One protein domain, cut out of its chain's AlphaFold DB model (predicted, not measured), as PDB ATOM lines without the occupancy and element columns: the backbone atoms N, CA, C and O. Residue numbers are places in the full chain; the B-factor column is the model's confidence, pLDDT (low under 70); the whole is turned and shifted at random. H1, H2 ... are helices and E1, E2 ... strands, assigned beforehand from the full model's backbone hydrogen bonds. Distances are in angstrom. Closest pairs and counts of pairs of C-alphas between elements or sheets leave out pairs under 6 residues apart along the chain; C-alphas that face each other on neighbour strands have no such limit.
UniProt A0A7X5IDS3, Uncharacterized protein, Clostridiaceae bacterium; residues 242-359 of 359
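AT A GLANCE: This is residues 242 to 359 of the 359 residues of an uncharacterized protein of Clostridiaceae bacterium (UniProt A0A7X5IDS3). A narrow sheet of three long strands, E1, E4 and E5, has H2 over one face and the other face bare, with H1 grazing it; E6 is tied by short pairings to residues 245 to 246 and 320 to 321. Beyond one end of this sheet lies the small hairpin E2 and E3, and residues 354 to 359, mostly of H3, stick out. The printed part has 118 residues, under half in named elements, running E1 E2 E3 E4 E5 H1 H2 E6 H3, class mixed; both sheets are antiparallel, the larger in the order E1, E4, E5. It is only just compact, close to loose, with a radius of gyration of the C-alphas of 15.8 A and spans of 47 by 31 by 24 A.

HOW THE PARTS SIT: E4, residues 292 to 300, is the inner strand between E1, residues 257 to 263, N 260 to O 297 being 2.8 A, and E5, residues 304 to 311, its hairpin partner, N 298 to O 306 being 2.8 A. H2, residues 333 to 339, is on this sheet at a height of 9.9 A, over E4 and only just over E1, with 3 of its 7 C-alphas. H1, residues 322 to 325, only grazes the sheet and touches H2, the closest C-alphas, of Ser 323 and Leu 339, being 4.8 A apart. E6, residues 342 to 344, pairs with no named strand. The hairpin E2, residues 274 to 276, and E3, residues 282 to 284, has N 283 and O 275 2.8 A apart. H3, residues 347 to 358, is only just not on the sheet, with 4 pairs of C-alphas within 10 A, and is apart from H1 and H2. Every O i to N i+4 pair is within hydrogen-bond range in H3, 2 of 3 in H2, and H1 is too short for one.

IN THESE COORDINATES: E1 begins at C-alpha 257 (134.312, 137.072, 168.285) and is 20.6 A long; E4 is 23.9 A, E5 22.8 A and H2 10.1 A. H3, 17.2 A, ends at C-alpha 358 (126.021, 173.135, 173.805).

THE WHOLE: The C-alphas farthest apart, of Glu 278 and Glu 302, are 50.5 A apart. The printed part has no cut and no long link between named elements. Mean pLDDT of the printed part is 76.1; 45 residues are under 70, among them 265 to 277 and 346 to 359.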
ATOM      1  N   LEU A 242     132.335 158.546 165.813       58.59
ATOM      2  CA  LEU A 242     130.989 158.095 165.503       58.59
ATOM      3  C   LEU A 242     130.806 156.696 166.088       58.59
ATOM      4  O   LEU A 242     131.712 155.863 166.063       58.59
ATOM      5  N   VAL A 243     129.619 156.442 166.615       63.72
ATOM      6  CA  VAL A 243     129.248 155.161 167.223       63.72
ATOM      7  C   VAL A 243     128.910 154.131 166.133       63.72
ATOM      8  O   VAL A 243     128.371 154.530 165.101       63.72
ATOM      9  N   PRO A 244     129.159 152.819 166.338       77.31
ATOM     10  CA  PRO A 244     129.592 152.115 167.546       77.31
ATOM     11  C   PRO A 244     130.953 152.562 168.054       77.31
ATOM     12  O   PRO A 244     131.868 152.785 167.276       77.31
ATOM     13  N   ARG A 245     131.074 152.657 169.380       85.94
ATOM     14  CA  ARG A 245     132.326 152.992 170.067       85.94
ATOM     15  C   ARG A 245     132.725 151.894 171.036       85.94
ATOM     16  O   ARG A 245     131.870 151.236 171.639       85.94
ATOM     17  N   MET A 246     134.025 151.769 171.241       89.44
ATOM     18  CA  MET A 246     134.610 150.969 172.305       89.44
ATOM     19  C   MET A 246     134.976 151.898 173.470       89.44
ATOM     20  O   MET A 246     135.523 152.971 173.250       89.44
ATOM     21  N   LEU A 247     134.607 151.547 174.705       88.94
ATOM     22  CA  LEU A 247     134.880 152.383 175.885       88.94
ATOM     23  C   LEU A 247     136.357 152.337 176.293       88.94
ATOM     24  O   LEU A 247     136.880 153.325 176.796       88.94
ATOM     25  N   ASP A 248     136.990 151.191 176.081       91.38
ATOM     26  CA  ASP A 248     138.407 150.938 176.299       91.38
ATOM     27  C   ASP A 248     138.963 150.163 175.099       91.38
ATOM     28  O   ASP A 248     138.729 148.959 174.967       91.38
ATOM     29  N   THR A 249     139.680 150.858 174.215       90.88
ATOM     30  CA  THR A 249     140.281 150.275 173.006       90.88
ATOM     31  C   THR A 249     141.458 149.350 173.298       90.88
ATOM     32  O   THR A 249     141.816 148.543 172.443       90.88
ATOM     33  N   THR A 250     142.005 149.366 174.519       90.50
ATOM     34  CA  THR A 250     143.103 148.469 174.918       90.50
ATOM     35  C   THR A 250     142.642 147.045 175.219       90.50
ATOM     36  O   THR A 250     143.459 146.130 175.300       90.50
ATOM     37  N   LYS A 251     141.330 146.830 175.370       92.19
ATOM     38  CA  LYS A 251     140.775 145.513 175.672       92.19
ATOM     39  C   LYS A 251     140.768 144.629 174.426       92.19
ATOM     40  O   LYS A 251     140.018 144.879 173.480       92.19
ATOM     41  N   GLU A 252     141.541 143.550 174.462       93.88
ATOM     42  CA  GLU A 252     141.538 142.548 173.394       93.88
ATOM     43  C   GLU A 252     140.150 141.884 173.253       93.88
ATOM     44  O   GLU A 252     139.490 141.613 174.270       93.88
ATOM     45  N   PRO A 253     139.674 141.633 172.018       94.12
ATOM     46  CA  PRO A 253     138.466 140.848 171.794       94.12
ATOM     47  C   PRO A 253     138.670 139.391 172.218       94.12
ATOM     48  O   PRO A 253     139.772 138.867 172.109       94.12
ATOM     49  N   PRO A 254     137.621 138.681 172.652       93.62
ATOM     50  CA  PRO A 254     137.666 137.227 172.734       93.62
ATOM     51  C   PRO A 254     137.967 136.608 171.361       93.62
ATOM     52  O   PRO A 254     137.570 137.155 170.331       93.62
ATOM     53  N   LYS A 255     138.638 135.452 171.340       91.00
ATOM     54  CA  LYS A 255     138.841 134.688 170.100       91.00
ATOM     55  C   LYS A 255     137.501 134.322 169.461       91.00
ATOM     56  O   LYS A 255     136.506 134.149 170.168       91.00
ATOM     57  N   ASP A 256     137.486 134.251 168.132       91.19
ATOM     58  CA  ASP A 256     136.306 133.918 167.323       91.19
ATOM     59  C   ASP A 256     135.106 134.864 167.543       91.19
ATOM     60  O   ASP A 256     133.955 134.521 167.260       91.19
ATOM     61  N   PHE A 257     135.343 136.061 168.092       95.38
ATOM     62  CA  PHE A 257     134.312 137.072 168.285       95.38
ATOM     63  C   PHE A 257     134.070 137.853 166.997       95.38
ATOM     64  O   PHE A 257     135.003 138.376 166.385       95.38
ATOM     65  N   LYS A 258     132.799 138.017 166.631       96.06
ATOM     66  CA  LYS A 258     132.393 138.935 165.565       96.06
ATOM     67  C   LYS A 258     131.272 139.837 166.052       96.06
ATOM     68  O   LYS A 258     130.399 139.414 166.812       96.06
ATOM     69  N   PHE A 259     131.275 141.076 165.591       95.50
ATOM     70  CA  PHE A 259     130.268 142.078 165.900       95.50
ATOM     71  C   PHE A 259     129.848 142.792 164.627       95.50
ATOM     72  O   PHE A 259     130.680 143.235 163.841       95.50
ATOM     73  N   PHE A 260     128.543 142.924 164.450       94.50
ATOM     74  CA  PHE A 260     127.943 143.704 163.389       94.50
ATOM     75  C   PHE A 260     126.906 144.642 163.985       94.50
ATOM     76  O   PHE A 260     126.074 144.246 164.808       94.50
ATOM     77  N   TRP A 261     126.931 145.881 163.527       91.88
ATOM     78  CA  TRP A 261     125.919 146.879 163.813       91.88
ATOM     79  C   TRP A 261     125.571 147.600 162.523       91.88
ATOM     80  O   TRP A 261     126.467 147.961 161.767       91.88
ATOM     81  N   GLN A 262     124.287 147.831 162.282       87.44
ATOM     82  CA  GLN A 262     123.829 148.638 161.158       87.44
ATOM     83  C   GLN A 262     122.596 149.435 161.547       87.44
ATOM     84  O   GLN A 262     121.657 148.902 162.140       87.44
ATOM     85  N   GLU A 263     122.583 150.704 161.169       81.00
ATOM     86  CA  GLU A 263     121.425 151.579 161.320       81.00
ATOM     87  C   GLU A 263     120.401 151.371 160.190       81.00
ATOM     88  O   GLU A 263     120.768 151.203 159.028       81.00
ATOM     89  N   GLU A 264     119.102 151.384 160.518       72.69
ATOM     90  CA  GLU A 264     118.027 151.098 159.547       72.69
ATOM     91  C   GLU A 264     117.932 152.138 158.422       72.69
ATOM     92  O   GLU A 264     117.616 151.780 157.287       72.69
ATOM     93  N   SER A 265     118.213 153.421 158.689       61.88
ATOM     94  CA  SER A 265     118.255 154.470 157.658       61.88
ATOM     95  C   SER A 265     118.539 155.863 158.239       61.88
ATOM     96  O   SER A 265     117.911 156.277 159.210       61.88
ATOM     97  N   TYR A 266     119.355 156.653 157.527       53.31
ATOM     98  CA  TYR A 266     119.552 158.103 157.734       53.31
ATOM     99  C   TYR A 266     118.290 158.952 157.490       53.31
ATOM    100  O   TYR A 266     118.200 160.106 157.916       53.31
ATOM    101  N   LYS A 267     117.308 158.429 156.752       53.12
ATOM    102  CA  LYS A 267     116.036 159.112 156.511       53.12
ATOM    103  C   LYS A 267     115.104 158.811 157.672       53.12
ATOM    104  O   LYS A 267     114.434 157.778 157.675       53.12
ATOM    105  N   LEU A 268     115.040 159.747 158.620       54.56
ATOM    106  CA  LEU A 268     113.958 159.795 159.597       54.56
ATOM    107  C   LEU A 268     112.629 159.659 158.833       54.56
ATOM    108  O   LEU A 268     112.423 160.373 157.840       54.56
ATOM    109  N   PRO A 269     111.727 158.750 159.235       53.25
ATOM    110  CA  PRO A 269     110.413 158.664 158.621       53.25
ATOM    111  C   PRO A 269     109.777 160.056 158.624       53.25
ATOM    112  O   PRO A 269     109.800 160.736 159.646       53.25
ATOM    113  N   LYS A 270     109.155 160.479 157.515       53.03
ATOM    114  CA  LYS A 270     108.483 161.798 157.412       53.03
ATOM    115  C   LYS A 270     107.447 162.059 158.520       53.03
ATOM    116  O   LYS A 270     107.037 163.193 158.718       53.03
ATOM    117  N   ASN A 271     107.035 161.004 159.218       49.62
ATOM    118  CA  ASN A 271     106.000 160.989 160.247       49.62
ATOM    119  C   ASN A 271     106.590 160.931 161.666       49.62
ATOM    120  O   ASN A 271     105.845 160.795 162.639       49.62
ATOM    121  N   LEU A 272     107.916 160.933 161.782       55.22
ATOM    122  CA  LEU A 272     108.628 160.822 163.037       55.22
ATOM    123  C   LEU A 272     108.746 162.223 163.650       55.22
ATOM    124  O   LEU A 272     109.730 162.935 163.478       55.22
ATOM    125  N   HIS A 273     107.662 162.649 164.297       57.94
ATOM    126  CA  HIS A 273     107.561 163.945 164.955       57.94
ATOM    127  C   HIS A 273     107.876 163.790 166.440       57.94
ATOM    128  O   HIS A 273     107.074 163.226 167.192       57.94
ATOM    129  N   PHE A 274     109.025 164.314 166.861       61.28
ATOM    130  CA  PHE A 274     109.292 164.537 168.274       61.28
ATOM    131  C   PHE A 274     108.614 165.819 168.724       61.28
ATOM    132  O   PHE A 274     108.751 166.865 168.090       61.28
ATOM    133  N   VAL A 275     107.872 165.735 169.819       62.22
ATOM    134  CA  VAL A 275     107.319 166.901 170.503       62.22
ATOM    135  C   VAL A 275     107.901 166.965 171.900       62.22
ATOM    136  O   VAL A 275     108.006 165.941 172.574       62.22
ATOM    137  N   MET A 276     108.303 168.156 172.325       66.81
ATOM    138  CA  MET A 276     108.679 168.382 173.710       66.81
ATOM    139  C   MET A 276     107.401 168.345 174.552       66.81
ATOM    140  O   MET A 276     106.461 169.097 174.293       66.81
ATOM    141  N   GLY A 277     107.338 167.399 175.481       69.50
ATOM    142  CA  GLY A 277     106.245 167.262 176.431       69.50
ATOM    143  C   GLY A 277     106.339 168.308 177.530       69.50
ATOM    144  O   GLY A 277     107.375 168.942 177.730       69.50
ATOM    145  N   GLU A 278     105.252 168.456 178.280       74.62
ATOM    146  CA  GLU A 278     105.184 169.347 179.447       74.62
ATOM    147  C   GLU A 278     106.173 168.948 180.557       74.62
ATOM    148  O   GLU A 278     106.540 169.765 181.394       74.62
ATOM    149  N   ASP A 279     106.662 167.704 180.531       77.31
ATOM    150  CA  ASP A 279     107.715 167.182 181.403       77.31
ATOM    151  C   ASP A 279     109.139 167.563 180.956       77.31
ATOM    152  O   ASP A 279     110.119 167.095 181.540       77.31
ATOM    153  N   GLY A 280     109.265 168.369 179.897       68.69
ATOM    154  CA  GLY A 280     110.538 168.773 179.302       68.69
ATOM    155  C   GLY A 280     111.248 167.659 178.528       68.69
ATOM    156  O   GLY A 280     112.406 167.828 178.148       68.69
ATOM    157  N   LYS A 281     110.597 166.512 178.287       62.16
ATOM    158  CA  LYS A 281     111.181 165.385 177.541       62.16
ATOM    159  C   LYS A 281     110.659 165.348 176.111       62.16
ATOM    160  O   LYS A 281     109.531 165.738 175.834       62.16
ATOM    161  N   TRP A 282     111.468 164.849 175.185       59.53
ATOM    162  CA  TRP A 282     111.041 164.622 173.804       59.53
ATOM    163  C   TRP A 282     110.260 163.309 173.688       59.53
ATOM    164  O   TRP A 282     110.757 162.251 174.077       59.53
ATOM    165  N   HIS A 283     109.053 163.367 173.122       61.16
ATOM    166  CA  HIS A 283     108.160 162.222 172.923       61.16
ATOM    167  C   HIS A 283     107.927 161.963 171.436       61.16
ATOM    168  O   HIS A 283     107.659 162.894 170.676       61.16
ATOM    169  N   ASN A 284     107.971 160.695 171.020       63.50
ATOM    170  CA  ASN A 284     107.567 160.281 169.676       63.50
ATOM    171  C   ASN A 284     106.029 160.259 169.581       63.50
ATOM    172  O   ASN A 284     105.378 159.468 170.262       63.50
ATOM    173  N   LYS A 285     105.442 161.092 168.709       63.09
ATOM    174  CA  LYS A 285     103.980 161.171 168.514       63.09
ATOM    175  C   LYS A 285     103.344 159.938 167.856       63.09
ATOM    176  O   LYS A 285     102.119 159.865 167.803       63.09
ATOM    177  N   ASN A 286     104.129 158.989 167.338       59.22
ATOM    178  CA  ASN A 286     103.614 157.809 166.642       59.22
ATOM    179  C   ASN A 286     104.331 156.508 167.071       59.22
ATOM    180  O   ASN A 286     105.073 155.917 166.285       59.22
ATOM    181  N   PRO A 287     104.121 156.037 168.318       55.41
ATOM    182  CA  PRO A 287     104.845 154.892 168.881       55.41
ATOM    183  C   PRO A 287     104.448 153.534 168.276       55.41
ATOM    184  O   PRO A 287     105.144 152.549 168.500       55.41
ATOM    185  N   GLN A 288     103.338 153.458 167.529       48.81
ATOM    186  CA  GLN A 288     102.785 152.196 167.013       48.81
ATOM    187  C   GLN A 288     103.391 151.726 165.682       48.81
ATOM    188  O   GLN A 288     103.150 150.596 165.267       48.81
ATOM    189  N   LYS A 289     104.197 152.555 165.009       52.88
ATOM    190  CA  LYS A 289     105.031 152.107 163.888       52.88
ATOM    191  C   LYS A 289     106.433 151.875 164.434       52.88
ATOM    192  O   LYS A 289     107.206 152.822 164.530       52.88
ATOM    193  N   HIS A 290     106.725 150.646 164.860       52.53
ATOM    194  CA  HIS A 290     108.061 150.281 165.327       52.53
ATOM    195  C   HIS A 290     109.076 150.554 164.211       52.53
ATOM    196  O   HIS A 290     109.091 149.863 163.199       52.53
ATOM    197  N   PHE A 291     109.870 151.606 164.394       64.19
ATOM    198  CA  PHE A 291     111.077 151.876 163.627       64.19
ATOM    199  C   PHE A 291     112.230 151.258 164.416       64.19
ATOM    200  O   PHE A 291     112.357 151.514 165.623       64.19
ATOM    201  N   TYR A 292     113.018 150.397 163.786       69.12
ATOM    202  CA  TYR A 292     114.214 149.868 164.416       69.12
ATOM    203  C   TYR A 292     115.323 150.902 164.228       69.12
ATOM    204  O   TYR A 292     115.575 151.399 163.143       69.12
ATOM    205  N   GLY A 293     115.974 151.296 165.318       71.19
ATOM    206  CA  GLY A 293     117.110 152.210 165.239       71.19
ATOM    207  C   GLY A 293     118.311 151.513 164.624       71.19
ATOM    208  O   GLY A 293     119.031 152.100 163.833       71.19
ATOM    209  N   CYS A 294     118.511 150.243 164.964       84.00
ATOM    210  CA  CYS A 294     119.587 149.443 164.406       84.00
ATOM    211  C   CYS A 294     119.305 147.947 164.531       84.00
ATOM    212  O   CYS A 294     118.474 147.508 165.335       84.00
ATOM    213  N   VAL A 295     120.052 147.169 163.755       89.12
ATOM    214  CA  VAL A 295     120.265 145.744 163.988       89.12
ATOM    215  C   VAL A 295     121.654 145.534 164.577       89.12
ATOM    216  O   VAL A 295     122.618 146.199 164.197       89.12
ATOM    217  N   VAL A 296     121.741 144.613 165.530       93.00
ATOM    218  CA  VAL A 296     122.991 144.179 166.149       93.00
ATOM    219  C   VAL A 296     123.089 142.677 166.006       93.00
ATOM    220  O   VAL A 296     122.154 141.971 166.388       93.00
ATOM    221  N   LYS A 297     124.226 142.197 165.515       95.44
ATOM    222  CA  LYS A 297     124.549 140.772 165.461       95.44
ATOM    223  C   LYS A 297     125.880 140.540 166.157       95.44
ATOM    224  O   LYS A 297     126.803 141.346 166.041       95.44
ATOM    225  N   VAL A 298     125.960 139.455 166.909       95.88
ATOM    226  CA  VAL A 298     127.166 139.055 167.627       95.88
ATOM    227  C   VAL A 298     127.358 137.562 167.438       95.88
ATOM    228  O   VAL A 298     126.410 136.794 167.593       95.88
ATOM    229  N   TRP A 299     128.589 137.168 167.147       95.06
ATOM    230  CA  TRP A 299     129.010 135.776 167.079       95.06
ATOM    231  C   TRP A 299     130.130 135.544 168.085       95.06
ATOM    232  O   TRP A 299     130.955 136.432 168.320       95.06
ATOM    233  N   SER A 300     130.144 134.363 168.691       90.69
ATOM    234  CA  SER A 300     131.227 133.927 169.560       90.69
ATOM    235  C   SER A 300     131.408 132.421 169.499       90.69
ATOM    236  O   SER A 300     130.488 131.660 169.823       90.69
ATOM    237  N   GLY A 301     132.625 132.014 169.135       82.81
ATOM    238  CA  GLY A 301     132.954 130.610 168.944       82.81
ATOM    239  C   GLY A 301     132.046 129.958 167.902       82.81
ATOM    240  O   GLY A 301     131.409 130.624 167.088       82.81
ATOM    241  N   GLU A 302     131.954 128.633 167.951       77.69
ATOM    242  CA  GLU A 302     131.158 127.871 166.979       77.69
ATOM    243  C   GLU A 302     129.653 127.866 167.288       77.69
ATOM    244  O   GLU A 302     128.841 127.612 166.402       77.69
ATOM    245  N   ASN A 303     129.265 128.134 168.540       81.50
ATOM    246  CA  ASN A 303     127.944 127.747 169.045       81.50
ATOM    247  C   ASN A 303     127.070 128.906 169.531       81.50
ATOM    248  O   ASN A 303     125.896 128.675 169.829       81.50
ATOM    249  N   TRP A 304     127.597 130.131 169.639       91.75
ATOM    250  CA  TRP A 304     126.807 131.256 170.126       91.75
ATOM    251  C   TRP A 304     126.639 132.352 169.076       91.75
ATOM    252  O   TRP A 304     127.601 132.912 168.549       91.75
ATOM    253  N   TYR A 305     125.377 132.690 168.824       94.31
ATOM    254  CA  TYR A 305     124.959 133.780 167.960       94.31
ATOM    255  C   TYR A 305     123.783 134.513 168.598       94.31
ATOM    256  O   TYR A 305     122.835 133.897 169.090       94.31
ATOM    257  N   GLY A 306     123.846 135.839 168.573       94.44
ATOM    258  CA  GLY A 306     122.768 136.708 169.011       94.44
ATOM    259  C   GLY A 306     122.464 137.756 167.954       94.44
ATOM    260  O   GLY A 306     123.359 138.471 167.515       94.44
ATOM    261  N   GLU A 307     121.187 137.902 167.611       95.31
ATOM    262  CA  GLU A 307     120.682 139.013 166.808       95.31
ATOM    263  C   GLU A 307     119.599 139.761 167.577       95.31
ATOM    264  O   GLU A 307     118.720 139.159 168.195       95.31
ATOM    265  N   ALA A 308     119.646 141.088 167.526       92.00
ATOM    266  CA  ALA A 308     118.615 141.931 168.096       92.00
ATOM    267  C   ALA A 308     118.336 143.135 167.196       92.00
ATOM    268  O   ALA A 308     119.243 143.876 166.819       92.00
ATOM    269  N   LYS A 309     117.049 143.373 166.929       88.31
ATOM    270  CA  LYS A 309     116.566 144.623 166.338       88.31
ATOM    271  C   LYS A 309     116.190 145.578 167.462       88.31
ATOM    272  O   LYS A 309     115.282 145.306 168.250       88.31
ATOM    273  N   VAL A 310     116.927 146.677 167.579       85.12
ATOM    274  CA  VAL A 310     116.785 147.627 168.684       85.12
ATOM    275  C   VAL A 310     115.776 148.695 168.279       85.12
ATOM    276  O   VAL A 310     116.009 149.393 167.295       85.12
ATOM    277  N   PRO A 311     114.652 148.854 168.996       77.88
ATOM    278  CA  PRO A 311     113.669 149.874 168.663       77.88
ATOM    279  C   PRO A 311     114.244 151.266 168.915       77.88
ATOM    280  O   PRO A 311     114.868 151.512 169.947       77.88
ATOM    281  N   PHE A 312     113.978 152.179 167.992       75.88
ATOM    282  CA  PHE A 312     114.358 153.577 168.107       75.88
ATOM    283  C   PHE A 312     113.375 154.353 168.990       75.88
ATOM    284  O   PHE A 312     112.162 154.325 168.756       75.88
ATOM    285  N   LYS A 313     113.882 155.083 169.986       72.06
ATOM    286  CA  LYS A 313     113.072 155.918 170.890       72.06
ATOM    287  C   LYS A 313     113.274 157.421 170.669       72.06
ATOM    288  O   LYS A 313     112.488 158.205 171.196       72.06
ATOM    289  N   GLY A 314     114.307 157.797 169.917       67.50
ATOM    290  CA  GLY A 314     114.831 159.144 169.696       67.50
ATOM    291  C   GLY A 314     115.071 159.941 170.964       67.50
ATOM    292  O   GLY A 314     114.688 161.103 171.058       67.50
ATOM    293  N   ASN A 315     115.687 159.311 171.959       69.56
ATOM    294  CA  ASN A 315     116.169 159.996 173.154       69.56
ATOM    295  C   ASN A 315     117.445 159.324 173.681       69.56
ATOM    296  O   ASN A 315     117.877 158.299 173.163       69.56
ATOM    297  N   LEU A 316     118.046 159.880 174.738       69.06
ATOM    298  CA  LEU A 316     119.304 159.368 175.307       69.06
ATOM    299  C   LEU A 316     119.247 157.889 175.734       69.06
ATOM    300  O   LEU A 316     120.293 157.262 175.857       69.06
ATOM    301  N   SER A 317     118.059 157.304 175.932       74.50
ATOM    302  CA  SER A 317     117.929 155.874 176.248       74.50
ATOM    303  C   SER A 317     118.183 154.933 175.061       74.50
ATOM    304  O   SER A 317     118.187 153.711 175.266       74.50
ATOM    305  N   ASP A 318     118.388 155.475 173.856       75.50
ATOM    306  CA  ASP A 318     118.859 154.735 172.678       75.50
ATOM    307  C   ASP A 318     120.366 154.478 172.703       75.50
ATOM    308  O   ASP A 318     120.833 153.572 172.016       75.50
ATOM    309  N   ILE A 319     121.120 155.214 173.526       81.31
ATOM    310  CA  ILE A 319     122.518 154.892 173.801       81.31
ATOM    311  C   ILE A 319     122.533 153.668 174.713       81.31
ATOM    312  O   ILE A 319     122.014 153.706 175.832       81.31
ATOM    313  N   LYS A 320     123.120 152.570 174.237       85.81
ATOM    314  CA  LYS A 320     123.130 151.298 174.964       85.81
ATOM    315  C   LYS A 320     124.475 150.624 174.883       85.81
ATOM    316  O   LYS A 320     125.104 150.592 173.828       85.81
ATOM    317  N   LYS A 321     124.878 150.010 175.993       91.44
ATOM    318  CA  LYS A 321     125.912 148.978 175.940       91.44
ATOM    319  C   LYS A 321     125.351 147.764 175.219       91.44
ATOM    320  O   LYS A 321     124.204 147.378 175.460       91.44
ATOM    321  N   VAL A 322     126.165 147.111 174.398       93.19
ATOM    322  CA  VAL A 322     125.717 145.919 173.665       93.19
ATOM    323  C   VAL A 322     125.296 144.810 174.640       93.19
ATOM    324  O   VAL A 322     124.308 144.116 174.409       93.19
ATOM    325  N   SER A 323     125.938 144.720 175.808       93.81
ATOM    326  CA  SER A 323     125.548 143.772 176.862       93.81
ATOM    327  C   SER A 323     124.118 143.957 177.391       93.81
ATOM    328  O   SER A 323     123.517 142.991 177.853       93.81
ATOM    329  N   GLU A 324     123.559 145.172 177.355       93.00
ATOM    330  CA  GLU A 324     122.186 145.439 177.821       93.00
ATOM    331  C   GLU A 324     121.136 144.926 176.832       93.00
ATOM    332  O   GLU A 324     120.044 144.514 177.228       93.00
ATOM    333  N   ILE A 325     121.473 144.927 175.542       92.19
ATOM    334  CA  ILE A 325     120.615 144.421 174.464       92.19
ATOM    335  C   ILE A 325     120.484 142.907 174.595       92.19
ATOM    336  O   ILE A 325     119.378 142.366 174.547       92.19
ATOM    337  N   PHE A 326     121.606 142.242 174.868       93.88
ATOM    338  CA  PHE A 326     121.664 140.794 175.021       93.88
ATOM    339  C   PHE A 326     121.449 140.305 176.464       93.88
ATOM    340  O   PHE A 326     121.678 139.139 176.757       93.88
ATOM    341  N   GLN A 327     120.951 141.142 177.384       91.94
ATOM    342  CA  GLN A 327     120.824 140.777 178.807       91.94
ATOM    343  C   GLN A 327     119.920 139.560 179.085       91.94
ATOM    344  O   GLN A 327     120.063 138.921 180.124       91.94
ATOM    345  N   LYS A 328     118.966 139.278 178.185       89.88
ATOM    346  CA  LYS A 328     118.032 138.141 178.276       89.88
ATOM    347  C   LYS A 328     118.539 136.888 177.559       89.88
ATOM    348  O   LYS A 328     117.884 135.855 177.629       89.88
ATOM    349  N   TYR A 329     119.648 137.006 176.837       91.12
ATOM    350  CA  TYR A 329     120.267 135.905 176.120       91.12
ATOM    351  C   TYR A 329     121.231 135.197 177.065       91.12
ATOM    352  O   TYR A 329     121.814 135.820 177.958       91.12
ATOM    353  N   ASP A 330     121.422 133.903 176.844       90.56
ATOM    354  CA  ASP A 330     122.436 133.122 177.548       90.56
ATOM    355  C   ASP A 330     123.816 133.403 176.933       90.56
ATOM    356  O   ASP A 330     124.360 132.618 176.163       90.56
ATOM    357  N   VAL A 331     124.314 134.626 177.145       89.69
ATOM    358  CA  VAL A 331     125.598 135.088 176.600       89.69
ATOM    359  C   VAL A 331     126.741 134.453 177.398       89.69
ATOM    360  O   VAL A 331     126.757 134.619 178.625       89.69
ATOM    361  N   PRO A 332     127.744 133.837 176.740       89.50
ATOM    362  CA  PRO A 332     128.943 133.345 177.410       89.50
ATOM    363  C   PRO A 332     129.590 134.423 178.286       89.50
ATOM    364  O   PRO A 332     129.625 135.611 177.937       89.50
ATOM    365  N   LYS A 333     130.100 134.023 179.454       85.94
ATOM    366  CA  LYS A 333     130.584 134.959 180.479       85.94
ATOM    367  C   LYS A 333     131.732 135.829 179.961       85.94
ATOM    368  O   LYS A 333     131.741 137.034 180.232       85.94
ATOM    369  N   GLU A 334     132.664 135.244 179.211       81.31
ATOM    370  CA  GLU A 334     133.777 135.956 178.578       81.31
ATOM    371  C   GLU A 334     133.296 137.027 177.587       81.31
ATOM    372  O   GLU A 334     133.798 138.153 177.598       81.31
ATOM    373  N   ILE A 335     132.241 136.740 176.821       89.56
ATOM    374  CA  ILE A 335     131.666 137.663 175.837       89.56
ATOM    375  C   ILE A 335     130.888 138.775 176.510       89.56
ATOM    376  O   ILE A 335     131.027 139.938 176.139       89.56
ATOM    377  N   LYS A 336     130.115 138.461 177.551       90.06
ATOM    378  CA  LYS A 336     129.306 139.452 178.267       90.06
ATOM    379  C   LYS A 336     130.148 140.625 178.779       90.06
ATOM    380  O   LYS A 336     129.727 141.773 178.654       90.06
ATOM    381  N   SER A 337     131.349 140.347 179.297       87.56
ATOM    382  CA  SER A 337     132.301 141.382 179.734       87.56
ATOM    383  C   SER A 337     132.817 142.233 178.570       87.56
ATOM    384  O   SER A 337     133.025 143.439 178.725       87.56
ATOM    385  N   TYR A 338     133.038 141.628 177.403       92.38
ATOM    386  CA  TYR A 338     133.473 142.354 176.213       92.38
ATOM    387  C   TYR A 338     132.348 143.210 175.616       92.38
ATOM    388  O   TYR A 338     132.555 144.381 175.325       92.38
ATOM    389  N   LEU A 339     131.114 142.702 175.564       93.44
ATOM    390  CA  LEU A 339     129.946 143.457 175.095       93.44
ATOM    391  C   LEU A 339     129.618 144.680 175.958       93.44
ATOM    392  O   LEU A 339     129.008 145.630 175.472       93.44
ATOM    393  N   SER A 340     130.004 144.686 177.235       92.81
ATOM    394  CA  SER A 340     129.887 145.875 178.088       92.81
ATOM    395  C   SER A 340     130.885 146.981 177.737       92.81
ATOM    396  O   SER A 340     130.699 148.113 178.189       92.81
ATOM    397  N   ASN A 341     131.922 146.656 176.959       92.94
ATOM    398  CA  ASN A 341     132.901 147.597 176.419       92.94
ATOM    399  C   ASN A 341     132.441 148.229 175.096       92.94
ATOM    400  O   ASN A 341     132.991 149.244 174.689       92.94
ATOM    401  N   LEU A 342     131.437 147.652 174.432       92.44
ATOM    402  CA  LEU A 342     130.875 148.172 173.189       92.44
ATOM    403  C   LEU A 342     129.607 148.974 173.478       92.44
ATOM    404  O   LEU A 342     128.716 148.523 174.204       92.44
ATOM    405  N   GLN A 343     129.508 150.151 172.876       89.94
ATOM    406  CA  GLN A 343     128.340 151.018 172.954       89.94
ATOM    407  C   GLN A 343     127.838 151.332 171.546       89.94
ATOM    408  O   GLN A 343     128.633 151.631 170.660       89.94
ATOM    409  N   ILE A 344     126.520 151.268 171.365       86.75
ATOM    410  CA  ILE A 344     125.816 151.594 170.118       86.75
ATOM    411  C   ILE A 344     124.773 152.695 170.354       86.75
ATOM    412  O   ILE A 344     124.406 152.958 171.507       86.75
ATOM    413  N   PHE A 345     124.260 153.301 169.279       75.19
ATOM    414  CA  PHE A 345     123.203 154.310 169.357       75.19
ATOM    415  C   PHE A 345     122.286 154.332 168.127       75.19
ATOM    416  O   PHE A 345     122.405 153.489 167.239       75.19
ATOM    417  N   SER A 346     121.437 155.366 168.052       61.97
ATOM    418  CA  SER A 346     120.831 155.869 166.803       61.97
ATOM    419  C   SER A 346     121.246 157.327 166.518       61.97
ATOM    420  O   SER A 346     121.425 158.092 167.471       61.97
ATOM    421  N   LEU A 347     121.350 157.761 165.254       55.53
ATOM    422  CA  LEU A 347     121.793 159.122 164.859       55.53
ATOM    423  C   LEU A 347     121.064 160.274 165.581       55.53
ATOM    424  O   LEU A 347     121.629 161.343 165.831       55.53
ATOM    425  N   ALA A 348     119.796 160.087 165.958       51.56
ATOM    426  CA  ALA A 348     119.051 161.110 166.695       51.56
ATOM    427  C   ALA A 348     119.566 161.311 168.130       51.56
ATOM    428  O   ALA A 348     119.536 162.428 168.645       51.56
ATOM    429  N   SER A 349     120.060 160.256 168.784       52.50
ATOM    430  CA  SER A 349     120.669 160.372 170.115       52.50
ATOM    431  C   SER A 349     122.029 161.076 170.090       52.50
ATOM    432  O   SER A 349     122.349 161.801 171.034       52.50
ATOM    433  N   GLU A 350     122.781 160.965 168.993       54.56
ATOM    434  CA  GLU A 350     124.003 161.747 168.765       54.56
ATOM    435  C   GLU A 350     123.693 163.236 168.615       54.56
ATOM    436  O   GLU A 350     124.267 164.071 169.316       54.56
ATOM    437  N   SER A 351     122.688 163.557 167.792       50.62
ATOM    438  CA  SER A 351     122.189 164.926 167.647       50.62
ATOM    439  C   SER A 351     121.778 165.508 169.005       50.62
ATOM    440  O   SER A 351     122.164 166.621 169.344       50.62
ATOM    441  N   LEU A 352     121.050 164.749 169.831       52.47
ATOM    442  CA  LEU A 352     120.644 165.188 171.173       52.47
ATOM    443  C   LEU A 352     121.819 165.353 172.150       52.47
ATOM    444  O   LEU A 352     121.757 166.225 173.014       52.47
ATOM    445  N   THR A 353     122.877 164.548 172.028       53.12
ATOM    446  CA  THR A 353     124.088 164.675 172.859       53.12
ATOM    447  C   THR A 353     124.844 165.955 172.512       53.12
ATOM    448  O   THR A 353     125.129 166.747 173.406       53.12
ATOM    449  N   TYR A 354     125.039 166.223 171.216       48.81
ATOM    450  CA  TYR A 354     125.613 167.480 170.728       48.81
ATOM    451  C   TYR A 354     124.833 168.707 171.226       48.81
ATOM    452  O   TYR A 354     125.427 169.698 171.651       48.81
ATOM    453  N   TRP A 355     123.498 168.647 171.228       40.06
ATOM    454  CA  TRP A 355     122.677 169.753 171.725       40.06
ATOM    455  C   TRP A 355     122.715 169.912 173.252       40.06
ATOM    456  O   TRP A 355     122.638 171.044 173.717       40.06
ATOM    457  N   LYS A 356     122.873 168.828 174.023       48.28
ATOM    458  CA  LYS A 356     122.995 168.860 175.494       48.28
ATOM    459  C   LYS A 356     124.340 169.408 175.981       48.28
ATOM    460  O   LYS A 356     124.434 169.918 177.088       48.28
ATOM    461  N   GLU A 357     125.408 169.240 175.210       45.19
ATOM    462  CA  GLU A 357     126.721 169.789 175.577       45.19
ATOM    463  C   GLU A 357     126.846 171.276 175.224       45.19
ATOM    464  O   GLU A 357     127.705 171.977 175.759       45.19
ATOM    465  N   LYS A 358     125.982 171.767 174.331       37.84
ATOM    466  CA  LYS A 358     126.021 173.135 173.805       37.84
ATOM    467  C   LYS A 358     125.019 174.088 174.471       37.84
ATOM    468  O   LYS A 358     125.171 175.302 174.326       37.84
ATOM    469  N   TYR A 359     124.029 173.552 175.183       38.31
ATOM    470  CA  TYR A 359     122.962 174.269 175.891       38.31
ATOM    471  C   TYR A 359     122.663 173.583 177.219       38.31
ATOM    472  O   TYR A 359     122.234 174.300 178.151       38.31
TER     473      TYR A 359